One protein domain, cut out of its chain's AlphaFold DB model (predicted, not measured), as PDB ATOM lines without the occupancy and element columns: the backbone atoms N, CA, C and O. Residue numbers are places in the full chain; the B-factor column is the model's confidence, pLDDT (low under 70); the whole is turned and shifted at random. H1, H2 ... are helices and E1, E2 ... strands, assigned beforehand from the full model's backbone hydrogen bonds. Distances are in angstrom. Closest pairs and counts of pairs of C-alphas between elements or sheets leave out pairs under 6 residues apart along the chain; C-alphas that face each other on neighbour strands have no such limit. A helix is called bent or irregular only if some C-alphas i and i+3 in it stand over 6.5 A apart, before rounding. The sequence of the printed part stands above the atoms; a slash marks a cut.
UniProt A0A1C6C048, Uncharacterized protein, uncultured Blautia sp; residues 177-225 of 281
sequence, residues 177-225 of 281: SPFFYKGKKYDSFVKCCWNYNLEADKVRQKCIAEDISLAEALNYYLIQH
ATOM      1  N   SER A 177      -9.080  29.725  38.859       84.75
ATOM      2  CA  SER A 177      -7.861  28.939  39.039       84.75
ATOM      3  C   SER A 177      -7.297  29.215  40.442       84.75
ATOM      4  O   SER A 177      -7.008  30.378  40.737       84.75
ATOM      5  N   PRO A 178      -7.155  28.198  41.318       85.94
ATOM      6  CA  PRO A 178      -7.627  26.819  41.150       85.94
ATOM      7  C   PRO A 178      -9.165  26.715  41.207       85.94
ATOM      8  O   PRO A 178      -9.830  27.566  41.791       85.94
ATOM      9  N   PHE A 179      -9.735  25.660  40.619       89.50
ATOM     10  CA  PHE A 179     -11.179  25.382  40.633       89.50
ATOM     11  C   PHE A 179     -11.475  24.072  41.366       89.50
ATOM     12  O   PHE A 179     -10.832  23.056  41.102       89.50
ATOM     13  N   PHE A 180     -12.450  24.077  42.274       88.19
ATOM     14  CA  PHE A 180     -12.842  22.900  43.053       88.19
ATOM     15  C   PHE A 180     -14.199  22.385  42.582       88.19
ATOM     16  O   PHE A 180     -15.159  23.147  42.497       88.19
ATOM     17  N   TYR A 181     -14.288  21.089  42.291       85.81
ATOM     18  CA  TYR A 181     -15.528  20.469  41.830       85.81
ATOM     19  C   TYR A 181     -15.618  19.012  42.287       85.81
ATOM     20  O   TYR A 181     -14.678  18.237  42.094       85.81
ATOM     21  N   LYS A 182     -16.744  18.638  42.917       82.69
ATOM     22  CA  LYS A 182     -16.994  17.303  43.503       82.69
ATOM     23  C   LYS A 182     -15.830  16.795  44.376       82.69
ATOM     24  O   LYS A 182     -15.367  15.669  44.217       82.69
ATOM     25  N   GLY A 183     -15.307  17.665  45.244       82.56
ATOM     26  CA  GLY A 183     -14.207  17.345  46.164       82.56
ATOM     27  C   GLY A 183     -12.814  17.231  45.524       82.56
ATOM     28  O   GLY A 183     -11.845  17.003  46.240       82.56
ATOM     29  N   LYS A 184     -12.675  17.413  44.201       83.25
ATOM     30  CA  LYS A 184     -11.380  17.416  43.500       83.25
ATOM     31  C   LYS A 184     -10.936  18.843  43.168       83.25
ATOM     32  O   LYS A 184     -11.746  19.670  42.744       83.25
ATOM     33  N   LYS A 185      -9.638  19.121  43.335       90.56
ATOM     34  CA  LYS A 185      -8.990  20.381  42.940       90.56
ATOM     35  C   LYS A 185      -8.452  20.267  41.513       90.56
ATOM     36  O   LYS A 185      -7.733  19.322  41.200       90.56
ATOM     37  N   TYR A 186      -8.758  21.251  40.679       86.88
ATOM     38  CA  TYR A 186      -8.258  21.396  39.316       86.88
ATOM     39  C   TYR A 186      -7.452  22.691  39.191       86.88
ATOM     40  O   TYR A 186      -7.791  23.702  39.809       86.88
ATOM     41  N   ASP A 187      -6.417  22.686  38.349       86.19
ATOM     42  CA  ASP A 187      -5.576  23.875  38.137       86.19
ATOM     43  C   ASP A 187      -6.365  25.045  37.543       86.19
ATOM     44  O   ASP A 187      -6.046  26.199  37.799       86.19
ATOM     45  N   SER A 188      -7.414  24.771  36.771       90.19
ATOM     46  CA  SER A 188      -8.347  25.774  36.259       90.19
ATOM     47  C   SER A 188      -9.704  25.149  35.961       90.19
ATOM     48  O   SER A 188      -9.818  23.930  35.787       90.19
ATOM     49  N   PHE A 189     -10.731  25.985  35.835       88.94
ATOM     50  CA  PHE A 189     -12.042  25.558  35.354       88.94
ATOM     51  C   PHE A 189     -11.961  24.867  33.985       88.94
ATOM     52  O   PHE A 189     -12.551  23.806  33.801       88.94
ATOM     53  N   VAL A 190     -11.157  25.391  33.050       88.88
ATOM     54  CA  VAL A 190     -10.944  24.740  31.743       88.88
ATOM     55  C   VAL A 190     -10.387  23.325  31.908       88.88
ATOM     56  O   VAL A 190     -10.854  22.406  31.236       88.88
ATOM     57  N   LYS A 191      -9.432  23.119  32.826       87.06
ATOM     58  CA  LYS A 191      -8.868  21.788  33.094       87.06
ATOM     59  C   LYS A 191      -9.904  20.852  33.718       87.06
ATOM     60  O   LYS A 191      -9.934  19.677  33.366       87.06
ATOM     61  N   CYS A 192     -10.790  21.371  34.569       86.81
ATOM     62  CA  CYS A 192     -11.942  20.624  35.068       86.81
ATOM     63  C   CYS A 192     -12.865  20.184  33.926       86.81
ATOM     64  O   CYS A 192     -13.119  18.990  33.792       86.81
ATOM     65  N   CYS A 193     -13.308  21.103  33.060       86.12
ATOM     66  CA  CYS A 193     -14.145  20.776  31.900       86.12
ATOM     67  C   CYS A 193     -13.489  19.719  31.004       86.12
ATOM     68  O   CYS A 193     -14.128  18.732  30.652       86.12
ATOM     69  N   TRP A 194     -12.193  19.869  30.716       83.75
ATOM     70  CA  TRP A 194     -11.437  18.906  29.916       83.75
ATOM     71  C   TRP A 194     -11.386  17.512  30.554       83.75
ATOM     72  O   TRP A 194     -11.530  16.508  29.856       83.75
ATOM     73  N   ASN A 195     -11.260  17.436  31.882       83.19
ATOM     74  CA  ASN A 195     -11.277  16.174  32.622       83.19
ATOM     75  C   ASN A 195     -12.605  15.420  32.486       83.19
ATOM     76  O   ASN A 195     -12.607  14.193  32.544       83.19
ATOM     77  N   TYR A 196     -13.708  16.144  32.300       77.94
ATOM     78  CA  TYR A 196     -15.048  15.607  32.042       77.94
ATOM     79  C   TYR A 196     -15.408  15.587  30.549       77.94
ATOM     80  O   TYR A 196     -16.553  15.325  30.201       77.94
ATOM     81  N   ASN A 197     -14.438  15.855  29.668       78.94
ATOM     82  CA  ASN A 197     -14.611  15.903  28.217       78.94
ATOM     83  C   ASN A 197     -15.749  16.852  27.776       78.94
ATOM     84  O   ASN A 197     -16.521  16.565  26.864       78.94
ATOM     85  N   LEU A 198     -15.818  18.006  28.443       83.31
ATOM     86  CA  LEU A 198     -16.706  19.122  28.144       83.31
ATOM     87  C   LEU A 198     -15.905  20.310  27.598       83.31
ATOM     88  O   LEU A 198     -14.781  20.585  28.029       83.31
ATOM     89  N   GLU A 199     -16.512  21.064  26.687       84.25
ATOM     90  CA  GLU A 199     -15.978  22.348  26.233       84.25
ATOM     91  C   GLU A 199     -16.324  23.443  27.243       84.25
ATOM     92  O   GLU A 199     -17.495  23.725  27.506       84.25
ATOM     93  N   ALA A 200     -15.300  24.098  27.790       86.81
ATOM     94  CA  ALA A 200     -15.477  25.114  28.823       86.81
ATOM     95  C   ALA A 200     -16.347  26.301  28.363       86.81
ATOM     96  O   ALA A 200     -17.045  26.893  29.181       86.81
ATOM     97  N   ASP A 201     -16.345  26.632  27.066       85.00
ATOM     98  CA  ASP A 201     -17.180  27.704  26.512       85.00
ATOM     99  C   ASP A 201     -18.674  27.383  26.551       85.00
ATOM    100  O   ASP A 201     -19.456  28.245  26.943       85.00
ATOM    101  N   LYS A 202     -19.074  26.145  26.241       86.69
ATOM    102  CA  LYS A 202     -20.482  25.716  26.326       86.69
ATOM    103  C   LYS A 202     -20.996  25.812  27.762       86.69
ATOM    104  O   LYS A 202     -22.067  26.356  28.016       86.69
ATOM    105  N   VAL A 203     -20.180  25.363  28.718       87.81
ATOM    106  CA  VAL A 203     -20.512  25.432  30.147       87.81
ATOM    107  C   VAL A 203     -20.609  26.885  30.633       87.81
ATOM    108  O   VAL A 203     -21.544  27.225  31.353       87.81
ATOM    109  N   ARG A 204     -19.697  27.766  30.197       87.56
ATOM    110  CA  ARG A 204     -19.773  29.210  30.489       87.56
ATOM    111  C   ARG A 204     -21.036  29.852  29.927       87.56
ATOM    112  O   ARG A 204     -21.681  30.620  30.630       87.56
ATOM    113  N   GLN A 205     -21.383  29.554  28.677       85.31
ATOM    114  CA  GLN A 205     -22.574  30.108  28.034       85.31
ATOM    115  C   GLN A 205     -23.845  29.718  28.786       85.31
ATOM    116  O   GLN A 205     -24.689  30.574  29.013       85.31
ATOM    117  N   LYS A 206     -23.946  28.461  29.233       86.94
ATOM    118  CA  LYS A 206     -25.066  27.985  30.054       86.94
ATOM    119  C   LYS A 206     -25.147  28.713  31.401       86.94
ATOM    120  O   LYS A 206     -26.214  29.180  31.769       86.94
ATOM    121  N   CYS A 207     -24.008  28.867  32.078       88.44
ATOM    122  CA  CYS A 207     -23.885  29.647  33.313       88.44
ATOM    123  C   CYS A 207     -24.391  31.090  33.139       88.44
ATOM    124  O   CYS A 207     -25.169  31.554  33.960       88.44
ATOM    125  N   ILE A 208     -24.024  31.765  32.043       84.19
ATOM    126  CA  ILE A 208     -24.477  33.135  31.747       84.19
ATOM    127  C   ILE A 208     -25.964  33.175  31.372       84.19
ATOM    128  O   ILE A 208     -26.671  34.087  31.783       84.19
ATOM    129  N   ALA A 209     -26.431  32.224  30.562       84.50
ATOM    130  CA  ALA A 209     -27.797  32.219  30.041       84.50
ATOM    131  C   ALA A 209     -28.849  31.957  31.127       84.50
ATOM    132  O   ALA A 209     -29.955  32.478  31.033       84.50
ATOM    133  N   GLU A 210     -28.509  31.148  32.131       85.38
ATOM    134  CA  GLU A 210     -29.430  30.751  33.203       85.38
ATOM    135  C   GLU A 210     -29.091  31.378  34.559       85.38
ATOM    136  O   GLU A 210     -29.766  31.085  35.538       85.38
ATOM    137  N   ASP A 211     -28.063  32.229  34.616       83.44
ATOM    138  CA  ASP A 211     -27.552  32.851  35.846       83.44
ATOM    139  C   ASP A 211     -27.282  31.834  36.976       83.44
ATOM    140  O   ASP A 211     -27.596  32.038  38.147       83.44
ATOM    141  N   ILE A 212     -26.694  30.694  36.602       85.94
ATOM    142  CA  ILE A 212     -26.338  29.591  37.508       85.94
ATOM    143  C   ILE A 212     -24.825  29.500  37.685       85.94
ATOM    144  O   ILE A 212     -24.050  29.943  36.838       85.94
ATOM    145  N   SER A 213     -24.357  28.865  38.756       87.94
ATOM    146  CA  SER A 213     -22.924  28.679  38.985       87.94
ATOM    147  C   SER A 213     -22.268  27.764  37.935       87.94
ATOM    148  O   SER A 213     -22.891  26.875  37.350       87.94
ATOM    149  N   LEU A 214     -20.949  27.904  37.743       88.00
ATOM    150  CA  LEU A 214     -20.169  27.001  36.880       88.00
ATOM    151  C   LEU A 214     -20.302  25.522  37.290       88.00
ATOM    152  O   LEU A 214     -20.235  24.636  36.441       88.00
ATOM    153  N   ALA A 215     -20.474  25.247  38.588       86.69
ATOM    154  CA  ALA A 215     -20.649  23.894  39.105       86.69
ATOM    155  C   ALA A 215     -22.029  23.315  38.748       86.69
ATOM    156  O   ALA A 215     -22.120  22.143  38.378       86.69
ATOM    157  N   GLU A 216     -23.082  24.130  38.805       85.81
ATOM    158  CA  GLU A 216     -24.436  23.747  38.388       85.81
ATOM    159  C   GLU A 216     -24.513  23.539  36.876       85.81
ATOM    160  O   GLU A 216     -25.027  22.514  36.429       85.81
ATOM    161  N   ALA A 217     -23.895  24.424  36.089       89.00
ATOM    162  CA  ALA A 217     -23.783  24.247  34.645       89.00
ATOM    163  C   ALA A 217     -23.034  22.947  34.281       89.00
ATOM    164  O   ALA A 217     -23.450  22.223  33.377       89.00
ATOM    165  N   LEU A 218     -21.962  22.592  35.007       85.88
ATOM    166  CA  LEU A 218     -21.287  21.295  34.850       85.88
ATOM    167  C   LEU A 218     -22.209  20.119  35.199       85.88
ATOM    168  O   LEU A 218     -22.246  19.140  34.457       85.88
ATOM    169  N   ASN A 219     -22.954  20.203  36.307       84.69
ATOM    170  CA  ASN A 219     -23.903  19.159  36.699       84.69
ATOM    171  C   ASN A 219     -24.967  18.939  35.620       84.69
ATOM    172  O   ASN A 219     -25.224  17.790  35.276       84.69
ATOM    173  N   TYR A 220     -25.516  20.011  35.042       84.81
ATOM    174  CA  TYR A 220     -26.489  19.935  33.951       84.81
ATOM    175  C   TYR A 220     -25.964  19.096  32.777       84.81
ATOM    176  O   TYR A 220     -26.604  18.125  32.370       84.81
ATOM    177  N   TYR A 221     -24.766  19.413  32.272       80.62
ATOM    178  CA  TYR A 221     -24.186  18.670  31.150       80.62
ATOM    179  C   TYR A 221     -23.847  17.223  31.512       80.62
ATOM    180  O   TYR A 221     -24.020  16.342  30.676       80.62
ATOM    181  N   LEU A 222     -23.412  16.962  32.748       76.62
ATOM    182  CA  LEU A 222     -23.099  15.609  33.215       76.62
ATOM    183  C   LEU A 222     -24.339  14.741  33.473       76.62
ATOM    184  O   LEU A 222     -24.230  13.519  33.405       76.62
ATOM    185  N   ILE A 223     -25.491  15.346  33.777       72.38
ATOM    186  CA  ILE A 223     -26.775  14.643  33.918       72.38
ATOM    187  C   ILE A 223     -27.342  14.301  32.535       72.38
ATOM    188  O   ILE A 223     -27.783  13.176  32.323       72.38
ATOM    189  N   GLN A 224     -27.308  15.247  31.587       62.31
ATOM    190  CA  GLN A 224     -27.846  15.034  30.235       62.31
ATOM    191  C   GLN A 224     -26.970  14.121  29.373       62.31
ATOM    192  O   GLN A 224     -27.482  13.340  28.574       62.31
ATOM    193  N   HIS A 225     -25.652  14.189  29.552       58.22
ATOM    194  CA  HIS A 225     -24.695  13.293  28.924       58.22
ATOM    195  C   HIS A 225     -23.688  12.835  29.985       58.22
ATOM    196  O   HIS A 225     -22.797  13.609  30.342       58.22
TER     197      HIS A 225
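What this domain is: This is residues 177 to 225 of the 281 residues of an uncharacterized protein of uncultured Blautia sp (UniProt A0A1C6C048). A two-strand hairpin, E1 and E2, lies beside the short helix H1, and two longer helices, H2 and H3, make up the other half of this small domain. H1 and H3 run the same way, loosely side by side, and H2 spans from one to the other near the ends where they begin, crossing H3 at nearly a right angle. The printed part has 49 residues, with two named strands and three named helices in the order E1, E2, H1, H2, H3; the sheet has the order E1 - E2 and is antiparallel, and the class is mostly helix. The whole is compact, with a radius of gyration of the C-alphas of 9.9 A, and its outline is rounded, spanning 25 by 20 by 18 A.

How they stand to each other: The strand E1, residues 179 to 181, and the strand E2, residues 184 to 186, are antiparallel neighbours, with 151 degrees between their directions. They form a hairpin. The C-alphas of Phe 180 and Lys 185, which face each other, are 4.6 A apart. N 179 and O 186 are within hydrogen-bond range at 2.9 A, and N 186 and O 179 at 2.8 A. The helix H1, residues 189 to 195, follows the hairpin. The closest C-alphas of E1 and H1 are those of Phe 179 and Phe 189, 5.4 A apart. The closest C-alphas of E2 and H1 are those of Tyr 186 and Cys 192, 5.7 A apart. The helix H2, residues 200 to 210, touches H1, with C-alphas 190 and 200 the closest at 5.4 A. Their lines stand at a steep tilt of 59 degrees, and they run opposite ways. The helix H3, residues 214 to 224, touches H2, with 10 pairs of C-alphas within 8 A; the closest are those of Cys 207 and Ala 217, 5.6 A apart. The lines of H2 and H3 are about perpendicular, at 80 degrees. H1 and H3 are close but not clearly touching: their closest C-alphas, those of Cys 193 and Leu 218, are 7.7 A apart. These two helices run the same way at a shallow tilt of 25 degrees. E1 and H3 have 1 pair of C-alphas within 8 A, those of Tyr 181 and Ala 215, 6.7 A apart. E1 and H2, E2 and H2, and E2 and H3 are apart. In H1, H2 and H3, every O i to N i+4 pair is within hydrogen-bond range.

Where its parts are: E1 begins at Phe 179, whose C-alpha is at (-11.179, 25.382, 40.633), and ends at Tyr 181. E2 runs from Lys 184 to Tyr 186. H1 runs from Phe 189, with its C-alpha at (-12.042, 25.558, 35.354), to Asn 195 and measures 9.8 A from first to last C-alpha. H2 runs from Ala 200 to Glu 210 and measures 15.7 A. H3 runs from Leu 214 to Gln 224, also 15.7 A, and its last C-alpha is at (-27.846, 15.034, 30.235). No helix is bent or irregular.

The domain as a whole: The two C-alphas farthest apart are those of Ser 177 and Gln 224, 25.9 A. The first and last printed C-alphas, those of Ser 177 and His 225, are 25.1 A apart. The printed part has no cut, and the links E1 to E2, E2 to H1, H1 to H2 and H2 to H3 are tight. The mean pLDDT of the printed part is 84.2, and the model's confidence is low, under 70, at residues 224 to 225.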